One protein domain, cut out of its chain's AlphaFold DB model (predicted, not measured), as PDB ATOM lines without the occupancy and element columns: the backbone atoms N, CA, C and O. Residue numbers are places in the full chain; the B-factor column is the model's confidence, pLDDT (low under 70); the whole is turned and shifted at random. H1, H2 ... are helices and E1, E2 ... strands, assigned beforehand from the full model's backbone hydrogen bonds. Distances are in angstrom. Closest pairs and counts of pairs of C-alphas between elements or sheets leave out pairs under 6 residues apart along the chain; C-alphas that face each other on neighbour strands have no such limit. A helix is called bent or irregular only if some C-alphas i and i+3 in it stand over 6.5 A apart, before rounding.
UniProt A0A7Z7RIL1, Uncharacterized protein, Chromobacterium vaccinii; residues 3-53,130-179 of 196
ATOM      1  N   TYR A   3     -36.027 -44.920  46.164       92.88
ATOM      2  CA  TYR A   3     -34.621 -44.539  46.196       92.88
ATOM      3  C   TYR A   3     -34.448 -43.095  46.647       92.88
ATOM      4  O   TYR A   3     -35.317 -42.248  46.425       92.88
ATOM      5  N   ARG A   4     -33.318 -42.826  47.294       91.94
ATOM      6  CA  ARG A   4     -32.902 -41.501  47.730       91.94
ATOM      7  C   ARG A   4     -31.419 -41.281  47.464       91.94
ATOM      8  O   ARG A   4     -30.641 -42.227  47.370       91.94
ATOM      9  N   ASN A   5     -31.053 -40.014  47.362       88.81
ATOM     10  CA  ASN A   5     -29.672 -39.553  47.361       88.81
ATOM     11  C   ASN A   5     -29.493 -38.481  48.450       88.81
ATOM     12  O   ASN A   5     -30.395 -38.238  49.256       88.81
ATOM     13  N   ALA A   6     -28.337 -37.815  48.461       85.62
ATOM     14  CA  ALA A   6     -28.019 -36.774  49.438       85.62
ATOM     15  C   ALA A   6     -29.029 -35.605  49.481       85.62
ATOM     16  O   ALA A   6     -29.088 -34.906  50.488       85.62
ATOM     17  N   ARG A   7     -29.817 -35.385  48.420       85.81
ATOM     18  CA  ARG A   7     -30.772 -34.270  48.312       85.81
ATOM     19  C   ARG A   7     -32.213 -34.657  48.629       85.81
ATOM     20  O   ARG A   7     -33.012 -33.794  48.979       85.81
ATOM     21  N   GLY A   8     -32.553 -35.943  48.565       89.31
ATOM     22  CA  GLY A   8     -33.884 -36.418  48.920       89.31
ATOM     23  C   GLY A   8     -34.314 -37.639  48.128       89.31
ATOM     24  O   GLY A   8     -33.492 -38.408  47.631       89.31
ATOM     25  N   SER A   9     -35.629 -37.824  48.030       91.75
ATOM     26  CA  SER A   9     -36.228 -38.953  47.314       91.75
ATOM     27  C   SER A   9     -36.084 -38.740  45.815       91.75
ATOM     28  O   SER A   9     -36.523 -37.705  45.323       91.75
ATOM     29  N   VAL A  10     -35.529 -39.704  45.085       92.56
ATOM     30  CA  VAL A  10     -35.440 -39.649  43.620       92.56
ATOM     31  C   VAL A  10     -36.795 -40.037  43.035       92.56
ATOM     32  O   VAL A  10     -37.320 -41.106  43.352       92.56
ATOM     33  N   VAL A  11     -37.380 -39.149  42.231       91.31
ATOM     34  CA  VAL A  11     -38.745 -39.310  41.693       91.31
ATOM     35  C   VAL A  11     -38.844 -39.072  40.196       91.31
ATOM     36  O   VAL A  11     -39.821 -39.502  39.590       91.31
ATOM     37  N   ASP A  12     -37.864 -38.385  39.614       91.56
ATOM     38  CA  ASP A  12     -37.800 -38.225  38.171       91.56
ATOM     39  C   ASP A  12     -37.504 -39.580  37.500       91.56
ATOM     40  O   ASP A  12     -36.608 -40.292  37.966       91.56
ATOM     41  N   PRO A  13     -38.259 -39.963  36.454       90.81
ATOM     42  CA  PRO A  13     -38.093 -41.235  35.756       90.81
ATOM     43  C   PRO A  13     -36.663 -41.537  35.294       90.81
ATOM     44  O   PRO A  13     -36.173 -42.647  35.520       90.81
ATOM     45  N   ASP A  14     -35.974 -40.565  34.695       89.50
ATOM     46  CA  ASP A  14     -34.644 -40.767  34.114       89.50
ATOM     47  C   ASP A  14     -33.569 -40.793  35.208       89.50
ATOM     48  O   ASP A  14     -32.668 -41.642  35.213       89.50
ATOM     49  N   ALA A  15     -33.701 -39.919  36.210       91.06
ATOM     50  CA  ALA A  15     -32.841 -39.935  37.387       91.06
ATOM     51  C   ALA A  15     -32.981 -41.246  38.181       91.06
ATOM     52  O   ALA A  15     -31.993 -41.767  38.717       91.06
ATOM     53  N   LEU A  16     -34.193 -41.807  38.248       92.25
ATOM     54  CA  LEU A  16     -34.478 -43.059  38.944       92.25
ATOM     55  C   LEU A  16     -33.770 -44.249  38.287       92.25
ATOM     56  O   LEU A  16     -33.197 -45.070  39.005       92.25
ATOM     57  N   ILE A  17     -33.749 -44.308  36.952       92.38
ATOM     58  CA  ILE A  17     -33.002 -45.316  36.183       92.38
ATOM     59  C   ILE A  17     -31.525 -45.315  36.575       92.38
ATOM     60  O   ILE A  17     -30.958 -46.359  36.908       92.38
ATOM     61  N   GLY A  18     -30.909 -44.129  36.597       91.62
ATOM     62  CA  GLY A  18     -29.515 -43.975  36.998       91.62
ATOM     63  C   GLY A  18     -29.278 -44.410  38.437       91.62
ATOM     64  O   GLY A  18     -28.398 -45.228  38.699       91.62
ATOM     65  N   CYS A  19     -30.095 -43.894  39.354       92.44
ATOM     66  CA  CYS A  19     -29.986 -44.138  40.786       92.44
ATOM     67  C   CYS A  19     -30.137 -45.623  41.153       92.44
ATOM     68  O   CYS A  19     -29.366 -46.146  41.958       92.44
ATOM     69  N   ALA A  20     -31.113 -46.309  40.563       92.00
ATOM     70  CA  ALA A  20     -31.421 -47.706  40.852       92.00
ATOM     71  C   ALA A  20     -30.641 -48.704  39.974       92.00
ATOM     72  O   ALA A  20     -30.653 -49.902  40.262       92.00
ATOM     73  N   ALA A  21     -29.958 -48.217  38.936       90.62
ATOM     74  CA  ALA A  21     -29.166 -48.990  37.983       90.62
ATOM     75  C   ALA A  21     -29.927 -50.143  37.295       90.62
ATOM     76  O   ALA A  21     -29.380 -51.235  37.117       90.62
ATOM     77  N   TYR A  22     -31.185 -49.905  36.909       87.44
ATOM     78  CA  TYR A  22     -31.970 -50.819  36.071       87.44
ATOM     79  C   TYR A  22     -32.295 -50.173  34.725       87.44
ATOM     80  O   TYR A  22     -32.396 -48.958  34.632       87.44
ATOM     81  N   GLY A  23     -32.514 -50.986  33.691       86.38
ATOM     82  CA  GLY A  23     -32.914 -50.482  32.375       86.38
ATOM     83  C   GLY A  23     -31.864 -49.588  31.704       86.38
ATOM     84  O   GLY A  23     -30.661 -49.710  31.950       86.38
ATOM     85  N   GLY A  24     -32.324 -48.719  30.807       86.38
ATOM     86  CA  GLY A  24     -31.533 -47.675  30.166       86.38
ATOM     87  C   GLY A  24     -32.315 -46.361  30.112       86.38
ATOM     88  O   GLY A  24     -33.487 -46.389  29.748       86.38
ATOM     89  N   PRO A  25     -31.694 -45.219  30.448       83.44
ATOM     90  CA  PRO A  25     -32.394 -43.932  30.501       83.44
ATOM     91  C   PRO A  25     -32.895 -43.498  29.115       83.44
ATOM     92  O   PRO A  25     -33.993 -42.980  28.991       83.44
ATOM     93  N   ASP A  26     -32.157 -43.835  28.054       85.44
ATOM     94  CA  ASP A  26     -32.556 -43.547  26.670       85.44
ATOM     95  C   ASP A  26     -33.521 -44.602  26.082       85.44
ATOM     96  O   ASP A  26     -33.892 -44.536  24.909       85.44
ATOM     97  N   ARG A  27     -33.930 -45.619  26.860       81.31
ATOM     98  CA  ARG A  27     -34.960 -46.581  26.445       81.31
ATOM     99  C   ARG A  27     -36.299 -46.070  26.940       81.31
ATOM    100  O   ARG A  27     -36.680 -46.438  28.038       81.31
ATOM    101  N   SER A  28     -37.014 -45.283  26.138       76.31
ATOM    102  CA  SER A  28     -38.236 -44.551  26.528       76.31
ATOM    103  C   SER A  28     -39.198 -45.313  27.455       76.31
ATOM    104  O   SER A  28     -39.780 -44.715  28.351       76.31
ATOM    105  N   SER A  29     -39.341 -46.633  27.298       80.31
ATOM    106  CA  SER A  29     -40.175 -47.460  28.173       80.31
ATOM    107  C   SER A  29     -39.641 -47.659  29.599       80.31
ATOM    108  O   SER A  29     -40.451 -47.717  30.522       80.31
ATOM    109  N   ASP A  30     -38.328 -47.773  29.823       86.25
ATOM    110  CA  ASP A  30     -37.780 -48.072  31.153       86.25
ATOM    111  C   ASP A  30     -38.001 -46.924  32.150       86.25
ATOM    112  O   ASP A  30     -38.514 -47.209  33.242       86.25
ATOM    113  N   PRO A  31     -37.680 -45.648  31.823       88.12
ATOM    114  CA  PRO A  31     -38.017 -44.531  32.691       88.12
ATOM    115  C   PRO A  31     -39.521 -44.462  32.939       88.12
ATOM    116  O   PRO A  31     -39.938 -44.406  34.095       88.12
ATOM    117  N   THR A  32     -40.355 -44.543  31.894       86.75
ATOM    118  CA  THR A  32     -41.814 -44.442  32.045       86.75
ATOM    119  C   THR A  32     -42.369 -45.528  32.968       86.75
ATOM    120  O   THR A  32     -43.035 -45.209  33.952       86.75
ATOM    121  N   ILE A  33     -42.048 -46.802  32.721       84.94
ATOM    122  CA  ILE A  33     -42.521 -47.926  33.544       84.94
ATOM    123  C   ILE A  33     -42.020 -47.780  34.985       84.94
ATOM    124  O   ILE A  33     -42.795 -47.897  35.939       84.94
ATOM    125  N   GLY A  34     -40.725 -47.509  35.148       88.19
ATOM    126  CA  GLY A  34     -40.098 -47.363  36.454       88.19
ATOM    127  C   GLY A  34     -40.683 -46.211  37.269       88.19
ATOM    128  O   GLY A  34     -41.022 -46.394  38.440       88.19
ATOM    129  N   GLY A  35     -40.864 -45.051  36.640       88.94
ATOM    130  CA  GLY A  35     -41.452 -43.854  37.233       88.94
ATOM    131  C   GLY A  35     -42.907 -44.056  37.655       88.94
ATOM    132  O   GLY A  35     -43.254 -43.758  38.798       88.94
ATOM    133  N   THR A  36     -43.750 -44.639  36.794       86.31
ATOM    134  CA  THR A  36     -45.162 -44.909  37.123       86.31
ATOM    135  C   THR A  36     -45.298 -45.894  38.287       86.31
ATOM    136  O   THR A  36     -46.060 -45.649  39.226       86.31
ATOM    137  N   VAL A  37     -44.524 -46.985  38.295       86.81
ATOM    138  CA  VAL A  37     -44.525 -47.956  39.408       86.81
ATOM    139  C   VAL A  37     -43.982 -47.322  40.694       86.81
ATOM    140  O   VAL A  37     -44.539 -47.540  41.775       86.81
ATOM    141  N   ASN A  38     -42.931 -46.501  40.597       89.56
ATOM    142  CA  ASN A  38     -42.380 -45.764  41.731       89.56
ATOM    143  C   ASN A  38     -43.416 -44.807  42.332       89.56
ATOM    144  O   ASN A  38     -43.591 -44.793  43.549       89.56
ATOM    145  N   GLN A  39     -44.164 -44.076  41.503       88.50
ATOM    146  CA  GLN A  39     -45.226 -43.180  41.956       88.50
ATOM    147  C   GLN A  39     -46.298 -43.922  42.766       88.50
ATOM    148  O   GLN A  39     -46.638 -43.484  43.866       88.50
ATOM    149  N   LEU A  40     -46.784 -45.071  42.282       86.62
ATOM    150  CA  LEU A  40     -47.751 -45.894  43.022       86.62
ATOM    151  C   LEU A  40     -47.181 -46.374  44.364       86.62
ATOM    152  O   LEU A  40     -47.854 -46.300  45.395       86.62
ATOM    153  N   ALA A  41     -45.914 -46.798  44.379       87.69
ATOM    154  CA  ALA A  41     -45.233 -47.198  45.607       87.69
ATOM    155  C   ALA A  41     -45.074 -46.026  46.598       87.69
ATOM    156  O   ALA A  41     -45.200 -46.221  47.808       87.69
ATOM    157  N   ARG A  42     -44.830 -44.800  46.114       87.31
ATOM    158  CA  ARG A  42     -44.743 -43.585  46.947       87.31
ATOM    159  C   ARG A  42     -46.078 -43.192  47.565       87.31
ATOM    160  O   ARG A  42     -46.100 -42.713  48.693       87.31
ATOM    161  N   LEU A  43     -47.175 -43.423  46.852       87.00
ATOM    162  CA  LEU A  43     -48.532 -43.195  47.353       87.00
ATOM    163  C   LEU A  43     -48.979 -44.244  48.392       87.00
ATOM    164  O   LEU A  43     -50.079 -44.142  48.928       87.00
ATOM    165  N   GLY A  44     -48.130 -45.232  48.705       85.38
ATOM    166  CA  GLY A  44     -48.398 -46.234  49.736       85.38
ATOM    167  C   GLY A  44     -49.304 -47.370  49.271       85.38
ATOM    168  O   GLY A  44     -49.878 -48.063  50.106       85.38
ATOM    169  N   PHE A  45     -49.442 -47.586  47.960       85.88
ATOM    170  CA  PHE A  45     -50.172 -48.739  47.440       85.88
ATOM    171  C   PHE A  45     -49.360 -50.028  47.588       85.88
ATOM    172  O   PHE A  45     -48.133 -50.038  47.458       85.88
ATOM    173  N   TYR A  46     -50.068 -51.141  47.789       84.06
ATOM    174  CA  TYR A  46     -49.528 -52.443  47.418       84.06
ATOM    175  C   TYR A  46     -49.439 -52.490  45.894       84.06
ATOM    176  O   TYR A  46     -50.457 -52.332  45.222       84.06
ATOM    177  N   VAL A  47     -48.240 -52.675  45.348       86.06
ATOM    178  CA  VAL A  47     -48.031 -52.715  43.897       86.06
ATOM    179  C   VAL A  47     -47.631 -54.124  43.494       86.06
ATOM    180  O   VAL A  47     -46.693 -54.693  44.046       86.06
ATOM    181  N   THR A  48     -48.339 -54.669  42.515       86.88
ATOM    182  CA  THR A  48     -47.978 -55.910  41.832       86.88
ATOM    183  C   THR A  48     -48.008 -55.687  40.323       86.88
ATOM    184  O   THR A  48     -48.347 -54.603  39.852       86.88
ATOM    185  N   LEU A  49     -47.643 -56.700  39.553       85.00
ATOM    186  CA  LEU A  49     -47.795 -56.697  38.107       85.00
ATOM    187  C   LEU A  49     -49.085 -57.414  37.731       85.00
ATOM    188  O   LEU A  49     -49.490 -58.378  38.391       85.00
ATOM    189  N   ARG A  50     -49.743 -56.941  36.672       86.25
ATOM    190  CA  ARG A  50     -50.885 -57.648  36.098       86.25
ATOM    191  C   ARG A  50     -50.437 -59.056  35.706       86.25
ATOM    192  O   ARG A  50     -49.357 -59.232  35.157       86.25
ATOM    193  N   ASN A  51     -51.266 -60.045  36.018       86.50
ATOM    194  CA  ASN A  51     -51.069 -61.425  35.591       86.50
ATOM    195  C   ASN A  51     -51.775 -61.643  34.237       86.50
ATOM    196  O   ASN A  51     -52.946 -61.260  34.136       86.50
ATOM    197  N   PRO A  52     -51.145 -62.281  33.233       89.81
ATOM    198  CA  PRO A  52     -49.741 -62.705  33.177       89.81
ATOM    199  C   PRO A  52     -48.753 -61.537  33.138       89.81
ATOM    200  O   PRO A  52     -49.033 -60.484  32.572       89.81
ATOM    201  N   VAL A  53     -47.591 -61.740  33.765       88.19
ATOM    202  CA  VAL A  53     -46.515 -60.744  33.774       88.19
ATOM    203  C   VAL A  53     -45.831 -60.736  32.412       88.19
ATOM    204  O   VAL A  53     -45.288 -61.755  31.985       88.19
ATOM    205  N   ALA A 130     -52.192 -51.466  41.190       82.75
ATOM    206  CA  ALA A 130     -52.350 -50.980  42.549       82.75
ATOM    207  C   ALA A 130     -53.460 -51.782  43.243       82.75
ATOM    208  O   ALA A 130     -54.596 -51.832  42.771       82.75
ATOM    209  N   GLY A 131     -53.113 -52.448  44.342       79.81
ATOM    210  CA  GLY A 131     -54.059 -53.108  45.235       79.81
ATOM    211  C   GLY A 131     -54.704 -52.123  46.213       79.81
ATOM    212  O   GLY A 131     -54.825 -50.931  45.939       79.81
ATOM    213  N   VAL A 132     -55.101 -52.615  47.388       76.06
ATOM    214  CA  VAL A 132     -55.687 -51.776  48.445       76.06
ATOM    215  C   VAL A 132     -54.708 -50.663  48.830       76.06
ATOM    216  O   VAL A 132     -53.528 -50.925  49.089       76.06
ATOM    217  N   GLN A 133     -55.201 -49.424  48.879       67.00
ATOM    218  CA  GLN A 133     -54.444 -48.315  49.445       67.00
ATOM    219  C   GLN A 133     -54.256 -48.577  50.940       67.00
ATOM    220  O   GLN A 133     -55.223 -48.653  51.696       67.00
ATOM    221  N   GLY A 134     -53.009 -48.761  51.356       70.75
ATOM    222  CA  GLY A 134     -52.646 -48.964  52.752       70.75
ATOM    223  C   GLY A 134     -51.607 -47.945  53.198       70.75
ATOM    224  O   GLY A 134     -51.284 -46.996  52.490       70.75
ATOM    225  N   HIS A 135     -51.029 -48.176  54.372       68.88
ATOM    226  CA  HIS A 135     -49.827 -47.476  54.827       68.88
ATOM    227  C   HIS A 135     -48.596 -48.368  54.639       68.88
ATOM    228  O   HIS A 135     -47.838 -48.613  55.580       68.88
ATOM    229  N   PHE A 136     -48.414 -48.901  53.426       79.12
ATOM    230  CA  PHE A 136     -47.240 -49.713  53.122       79.12
ATOM    231  C   PHE A 136     -45.992 -48.824  53.151       79.12
ATOM    232  O   PHE A 136     -45.815 -47.928  52.326       79.12
ATOM    233  N   ARG A 137     -45.122 -49.057  54.138       77.81
ATOM    234  CA  ARG A 137     -43.850 -48.341  54.278       77.81
ATOM    235  C   ARG A 137     -42.810 -48.977  53.370       77.81
ATOM    236  O   ARG A 137     -42.117 -49.912  53.762       77.81
ATOM    237  N   ASN A 138     -42.710 -48.459  52.153       80.50
ATOM    238  CA  ASN A 138     -41.655 -48.854  51.233       80.50
ATOM    239  C   ASN A 138     -40.308 -48.286  51.714       80.50
ATOM    240  O   ASN A 138     -40.203 -47.068  51.878       80.50
ATOM    241  N   PRO A 139     -39.276 -49.122  51.944       84.31
ATOM    242  CA  PRO A 139     -37.975 -48.627  52.370       84.31
ATOM    243  C   PRO A 139     -37.370 -47.721  51.293       84.31
ATOM    244  O   PRO A 139     -37.512 -47.987  50.093       84.31
ATOM    245  N   GLN A 140     -36.690 -46.665  51.745       87.62
ATOM    246  CA  GLN A 140     -35.863 -45.817  50.895       87.62
ATOM    247  C   GLN A 140     -34.427 -46.327  50.903       87.62
ATOM    248  O   GLN A 140     -33.753 -46.291  51.933       87.62
ATOM    249  N   LEU A 141     -33.970 -46.794  49.751       92.44
ATOM    250  CA  LEU A 141     -32.608 -47.250  49.527       92.44
ATOM    251  C   LEU A 141     -31.735 -46.106  49.018       92.44
ATOM    252  O   LEU A 141     -32.226 -45.186  48.366       92.44
ATOM    253  N   GLU A 142     -30.438 -46.174  49.300       93.62
ATOM    254  CA  GLU A 142     -29.466 -45.304  48.634       93.62
ATOM    255  C   GLU A 142     -29.382 -45.638  47.144       93.62
ATOM    256  O   GLU A 142     -29.574 -46.792  46.744       93.62
ATOM    257  N   CYS A 143     -29.041 -44.642  46.327       92.19
ATOM    258  CA  CYS A 143     -28.659 -44.894  44.943       92.19
ATOM    259  C   CYS A 143     -27.481 -45.873  44.867       92.19
ATOM    260  O   CYS A 143     -26.457 -45.712  45.529       92.19
ATOM    261  N   VAL A 144     -27.627 -46.870  44.000       93.69
ATOM    262  CA  VAL A 144     -26.626 -47.903  43.700       93.69
ATOM    263  C   VAL A 144     -25.879 -47.619  42.395       93.69
ATOM    264  O   VAL A 144     -24.888 -48.283  42.098       93.69
ATOM    265  N   GLY A 145     -26.300 -46.606  41.635       92.19
ATOM    266  CA  GLY A 145     -25.590 -46.131  40.454       92.19
ATOM    267  C   GLY A 145     -25.889 -44.679  40.097       92.19
ATOM    268  O   GLY A 145     -26.542 -43.949  40.846       92.19
ATOM    269  N   ARG A 146     -25.380 -44.270  38.933       90.50
ATOM    270  CA  ARG A 146     -25.626 -42.963  38.314       90.50
ATOM    271  C   ARG A 146     -25.630 -43.057  36.792       90.50
ATOM    272  O   ARG A 146     -24.876 -43.842  36.217       90.50
ATOM    273  N   CYS A 147     -26.409 -42.206  36.134       90.75
ATOM    274  CA  CYS A 147     -26.227 -41.934  34.707       90.75
ATOM    275  C   CYS A 147     -25.070 -40.949  34.514       90.75
ATOM    276  O   CYS A 147     -24.760 -40.154  35.407       90.75
ATOM    277  N   CYS A 148     -24.425 -41.004  33.352       90.12
ATOM    278  CA  CYS A 148     -23.384 -40.054  32.970       90.12
ATOM    279  C   CYS A 148     -23.697 -39.472  31.591       90.12
ATOM    280  O   CYS A 148     -24.284 -40.150  30.754       90.12
ATOM    281  N   ILE A 149     -23.276 -38.239  31.352       90.56
ATOM    282  CA  ILE A 149     -23.488 -37.522  30.096       90.56
ATOM    283  C   ILE A 149     -22.160 -36.968  29.584       90.56
ATOM    284  O   ILE A 149     -21.295 -36.596  30.381       90.56
ATOM    285  N   ASP A 150     -21.981 -36.933  28.266       89.69
ATOM    286  CA  ASP A 150     -20.913 -36.142  27.655       89.69
ATOM    287  C   ASP A 150     -21.337 -34.663  27.693       89.69
ATOM    288  O   ASP A 150     -22.330 -34.303  27.058       89.69
ATOM    289  N   PRO A 151     -20.627 -33.787  28.426       86.62
ATOM    290  CA  PRO A 151     -20.992 -32.377  28.517       86.62
ATOM    291  C   PRO A 151     -20.896 -31.641  27.170       86.62
ATOM    292  O   PRO A 151     -21.519 -30.595  27.013       86.62
ATOM    293  N   ASN A 152     -20.148 -32.171  26.196       87.19
ATOM    294  CA  ASN A 152     -20.035 -31.604  24.852       87.19
ATOM    295  C   ASN A 152     -21.077 -32.174  23.877       87.19
ATOM    296  O   ASN A 152     -21.290 -31.601  22.811       87.19
ATOM    297  N   ASN A 153     -21.728 -33.289  24.224       82.50
ATOM    298  CA  ASN A 153     -22.789 -33.902  23.430       82.50
ATOM    299  C   ASN A 153     -23.874 -34.498  24.339       82.50
ATOM    300  O   ASN A 153     -23.995 -35.712  24.511       82.50
ATOM    301  N   ALA A 154     -24.693 -33.612  24.904       78.81
ATOM    302  CA  ALA A 154     -25.720 -33.941  25.887       78.81
ATOM    303  C   ALA A 154     -26.998 -34.583  25.294       78.81
ATOM    304  O   ALA A 154     -28.101 -34.326  25.773       78.81
ATOM    305  N   THR A 155     -26.871 -35.365  24.219       79.50
ATOM    306  CA  THR A 155     -28.008 -35.986  23.514       79.50
ATOM    307  C   THR A 155     -28.335 -37.397  23.992       79.50
ATOM    308  O   THR A 155     -29.451 -37.847  23.766       79.50
ATOM    309  N   LEU A 156     -27.393 -38.076  24.653       80.88
ATOM    310  CA  LEU A 156     -27.559 -39.441  25.152       80.88
ATOM    311  C   LEU A 156     -27.063 -39.555  26.591       80.88
ATOM    312  O   LEU A 156     -26.028 -38.989  26.962       80.88
ATOM    313  N   LEU A 157     -27.787 -40.331  27.388       81.81
ATOM    314  CA  LEU A 157     -27.399 -40.698  28.737       81.81
ATOM    315  C   LEU A 157     -26.722 -42.066  28.695       81.81
ATOM    316  O   LEU A 157     -27.336 -43.104  28.447       81.81
ATOM    317  N   ASN A 158     -25.429 -42.093  29.008       73.25
ATOM    318  CA  ASN A 158     -24.723 -43.359  29.132       73.25
ATOM    319  C   ASN A 158     -25.399 -44.235  30.191       73.25
ATOM    320  O   ASN A 158     -25.796 -43.753  31.259       73.25
ATOM    321  N   ARG A 159     -25.489 -45.538  29.882       69.50
ATOM    322  CA  ARG A 159     -26.067 -46.572  30.753       69.50
ATOM    323  C   ARG A 159     -25.596 -46.391  32.198       69.50
ATOM    324  O   ARG A 159     -24.428 -46.083  32.438       69.50
ATOM    325  N   SER A 160     -26.501 -46.649  33.142       75.81
ATOM    326  CA  SER A 160     -26.246 -46.551  34.577       75.81
ATOM    327  C   SER A 160     -24.925 -47.221  34.978       75.81
ATOM    328  O   SER A 160     -24.768 -48.440  34.861       75.81
ATOM    329  N   ILE A 161     -23.989 -46.419  35.477       85.25
ATOM    330  CA  ILE A 161     -22.732 -46.874  36.063       85.25
ATOM    331  C   ILE A 161     -22.999 -47.180  37.533       85.25
ATOM    332  O   ILE A 161     -23.436 -46.304  38.280       85.25
ATOM    333  N   GLN A 162     -22.746 -48.418  37.951       89.31
ATOM    334  CA  GLN A 162     -22.906 -48.813  39.349       89.31
ATOM    335  C   GLN A 162     -21.792 -48.223  40.219       89.31
ATOM    336  O   GLN A 162     -20.618 -48.219  39.841       89.31
ATOM    337  N   TYR A 163     -22.147 -47.745  41.408       88.56
ATOM    338  CA  TYR A 163     -21.156 -47.336  42.397       88.56
ATOM    339  C   TYR A 163     -20.340 -48.551  42.881       88.56
ATOM    340  O   TYR A 163     -20.875 -49.656  42.963       88.56
ATOM    341  N   PRO A 164     -19.052 -48.361  43.230       91.06
ATOM    342  CA  PRO A 164     -18.313 -47.096  43.284       91.06
ATOM    343  C   PRO A 164     -17.553 -46.752  41.990       91.06
ATOM    344  O   PRO A 164     -16.645 -45.922  42.036       91.06
ATOM    345  N   ALA A 165     -17.870 -47.376  40.845       89.19
ATOM    346  CA  ALA A 165     -17.091 -47.181  39.623       89.19
ATOM    347  C   ALA A 165     -17.007 -45.686  39.225       89.19
ATOM    348  O   ALA A 165     -17.988 -44.942  39.369       89.19
ATOM    349  N   PRO A 166     -15.835 -45.206  38.761       88.06
ATOM    350  CA  PRO A 166     -15.672 -43.824  38.326       88.06
ATOM    351  C   PRO A 166     -16.461 -43.560  37.041       88.06
ATOM    352  O   PRO A 166     -16.852 -44.483  36.326       88.06
ATOM    353  N   SER A 167     -16.731 -42.284  36.759       87.94
ATOM    354  CA  SER A 167     -17.419 -41.920  35.524       87.94
ATOM    355  C   SER A 167     -16.469 -42.167  34.354       87.94
ATOM    356  O   SER A 167     -15.265 -41.936  34.508       87.94
ATOM    357  N   PRO A 168     -16.975 -42.627  33.201       89.00
ATOM    358  CA  PRO A 168     -16.167 -42.735  31.996       89.00
ATOM    359  C   PRO A 168     -15.435 -41.422  31.691       89.00
ATOM    360  O   PRO A 168     -15.977 -40.332  31.908       89.00
ATOM    361  N   VAL A 169     -14.204 -41.526  31.189       89.19
ATOM    362  CA  VAL A 169     -13.394 -40.361  30.804       89.19
ATOM    363  C   VAL A 169     -14.183 -39.486  29.828       89.19
ATOM    364  O   VAL A 169     -14.783 -39.995  28.886       89.19
ATOM    365  N   GLY A 170     -14.184 -38.175  30.071       88.38
ATOM    366  CA  GLY A 170     -14.916 -37.211  29.247       88.38
ATOM    367  C   GLY A 170     -16.406 -37.091  29.573       88.38
ATOM    368  O   GLY A 170     -17.091 -36.329  28.907       88.38
ATOM    369  N   THR A 171     -16.913 -37.784  30.598       90.38
ATOM    370  CA  THR A 171     -18.319 -37.684  31.021       90.38
ATOM    371  C   THR A 171     -18.455 -37.124  32.433       90.38
ATOM    372  O   THR A 171     -17.559 -37.265  33.270       90.38
ATOM    373  N   VAL A 172     -19.604 -36.514  32.713       89.94
ATOM    374  CA  VAL A 172     -19.996 -36.033  34.044       89.94
ATOM    375  C   VAL A 172     -21.246 -36.764  34.519       89.94
ATOM    376  O   VAL A 172     -21.996 -37.310  33.713       89.94
ATOM    377  N   ALA A 173     -21.470 -36.820  35.833       88.88
ATOM    378  CA  ALA A 173     -22.694 -37.409  36.371       88.88
ATOM    379  C   ALA A 173     -23.919 -36.591  35.923       88.88
ATOM    380  O   ALA A 173     -23.904 -35.363  35.993       88.88
ATOM    381  N   ALA A 174     -24.965 -37.274  35.467       87.88
ATOM    382  CA  ALA A 174     -26.241 -36.664  35.107       87.88
ATOM    383  C   ALA A 174     -27.173 -36.588  36.328       87.88
ATOM    384  O   ALA A 174     -27.006 -37.345  37.288       87.88
ATOM    385  N   PHE A 175     -28.156 -35.682  36.285       84.62
ATOM    386  CA  PHE A 175     -29.195 -35.506  37.315       84.62
ATOM    387  C   PHE A 175     -28.674 -35.238  38.738       84.62
ATOM    388  O   PHE A 175     -29.383 -35.453  39.722       84.62
ATOM    389  N   VAL A 176     -27.437 -34.740  38.871       78.06
ATOM    390  CA  VAL A 176     -26.823 -34.454  40.178       78.06
ATOM    391  C   VAL A 176     -27.656 -33.449  40.962       78.06
ATOM    392  O   VAL A 176     -27.830 -33.663  42.160       78.06
ATOM    393  N   ASP A 177     -28.236 -32.458  40.265       74.69
ATOM    394  CA  ASP A 177     -29.001 -31.328  40.815       74.69
ATOM    395  C   ASP A 177     -30.510 -31.341  40.490       74.69
ATOM    396  O   ASP A 177     -31.261 -30.475  40.937       74.69
ATOM    397  N   GLU A 178     -31.022 -32.403  39.867       76.81
ATOM    398  CA  GLU A 178     -32.427 -32.497  39.446       76.81
ATOM    399  C   GLU A 178     -33.120 -33.763  39.974       76.81
ATOM    400  O   GLU A 178     -32.507 -34.587  40.655       76.81
ATOM    401  N   GLY A 179     -34.427 -33.875  39.739       78.62
ATOM    402  CA  GLY A 179     -35.170 -35.129  39.872       78.62
ATOM    403  C   GLY A 179     -35.419 -35.673  41.281       78.62
ATOM    404  O   GLY A 179     -35.760 -36.850  41.435       78.62
TER     405      GLY A 179
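AT A GLANCE: This is residues 3 to 53 and 130 to 179 of the 196 residues of an uncharacterized protein of Chromobacterium vaccinii (UniProt A0A7Z7RIL1). A short helix, H1, sits in the middle of an elongated body, between a small sheet of E2, E1 and E5 and the bent strand hairpin E6 and E7. The longer helix H2 reaches from H1 to the far end, where the small strand pair E3 and E4 lies, while the unnamed tail, residues 163 to 179, folds back to pair briefly with E6. The printed part has 101 residues with two named helices and seven named strands, in the order E1 E2 H1 H2 E3 E4 E5 E6 E7. The three-strand sheet, order E2 E1 E5, is mixed, the two pairs are antiparallel, and the class is mixed, helices and strands. The whole is compact, with a radius of gyration of the C-alphas of 14.7 A and spans of 47 by 30 by 20 A.

HOW THE PARTS SIT: In the largest sheet, E1, residues 3 to 5, is parallel to E5, residues 140 to 142, with N 4 and O 141 at 2.8 A. E2, residues 8 to 10, meets E1 only at a point, where C-alphas 9 and 4 face each other at 4.2 A. H1, residues 13 to 20, is on this sheet at a height of 8.9 A and runs across the strands, at 84 degrees to E1 on the local plane. H2, residues 29 to 42, touches H1 with its residues 30 to 35 alone, about perpendicular at 80 degrees; the closest C-alphas are those of Pro 13 and Pro 31, 4.5 A. H2 only grazes the sheet, with its residues 35 to 42. E5 runs on into E6, residues 145 to 150, at 56 degrees. E6 and E7, residues 153 to 162, form an antiparallel hairpin, with N 161 and O 146 at 2.8 A. The closest C-alphas of H1 and E6 are those of Gly 18 and Arg 146, 4.2 A. E3, residues 45 to 49, is antiparallel to E4, residues 130 to 133, with N 131 and O 46 at 2.8 A. The closest C-alphas of H2 and E3 are those of Ala 41 and Val 47, 6.4 A. H1 and E3 are apart. In H1 and H2 every O i to N i+4 pair is within hydrogen-bond range.

IN THESE COORDINATES: E1 begins at C-alpha 3, (-34.621, -44.539, 46.196). H2 is 19.7 A long and ends at C-alpha 42, (-44.743, -43.585, 46.947); H1 is 10.6 A long. E3 is 12.5 A and E6 16.9 A long. E7, 21.8 A long, bends by 72 degrees at residue 156 and ends at C-alpha 162, (-22.906, -48.813, 39.349).

THE WHOLE: The two C-alphas farthest apart, those of Val 132 and Gly 170, are 47.4 A from each other. Residues 54 to 129 are not printed, and C-alphas 53 and 130 are 14.4 A apart across the cut. Of the links that are printed whole, none is long. The mean pLDDT of the printed part is 85.9, and residues 133, 135 and 159 are under 70.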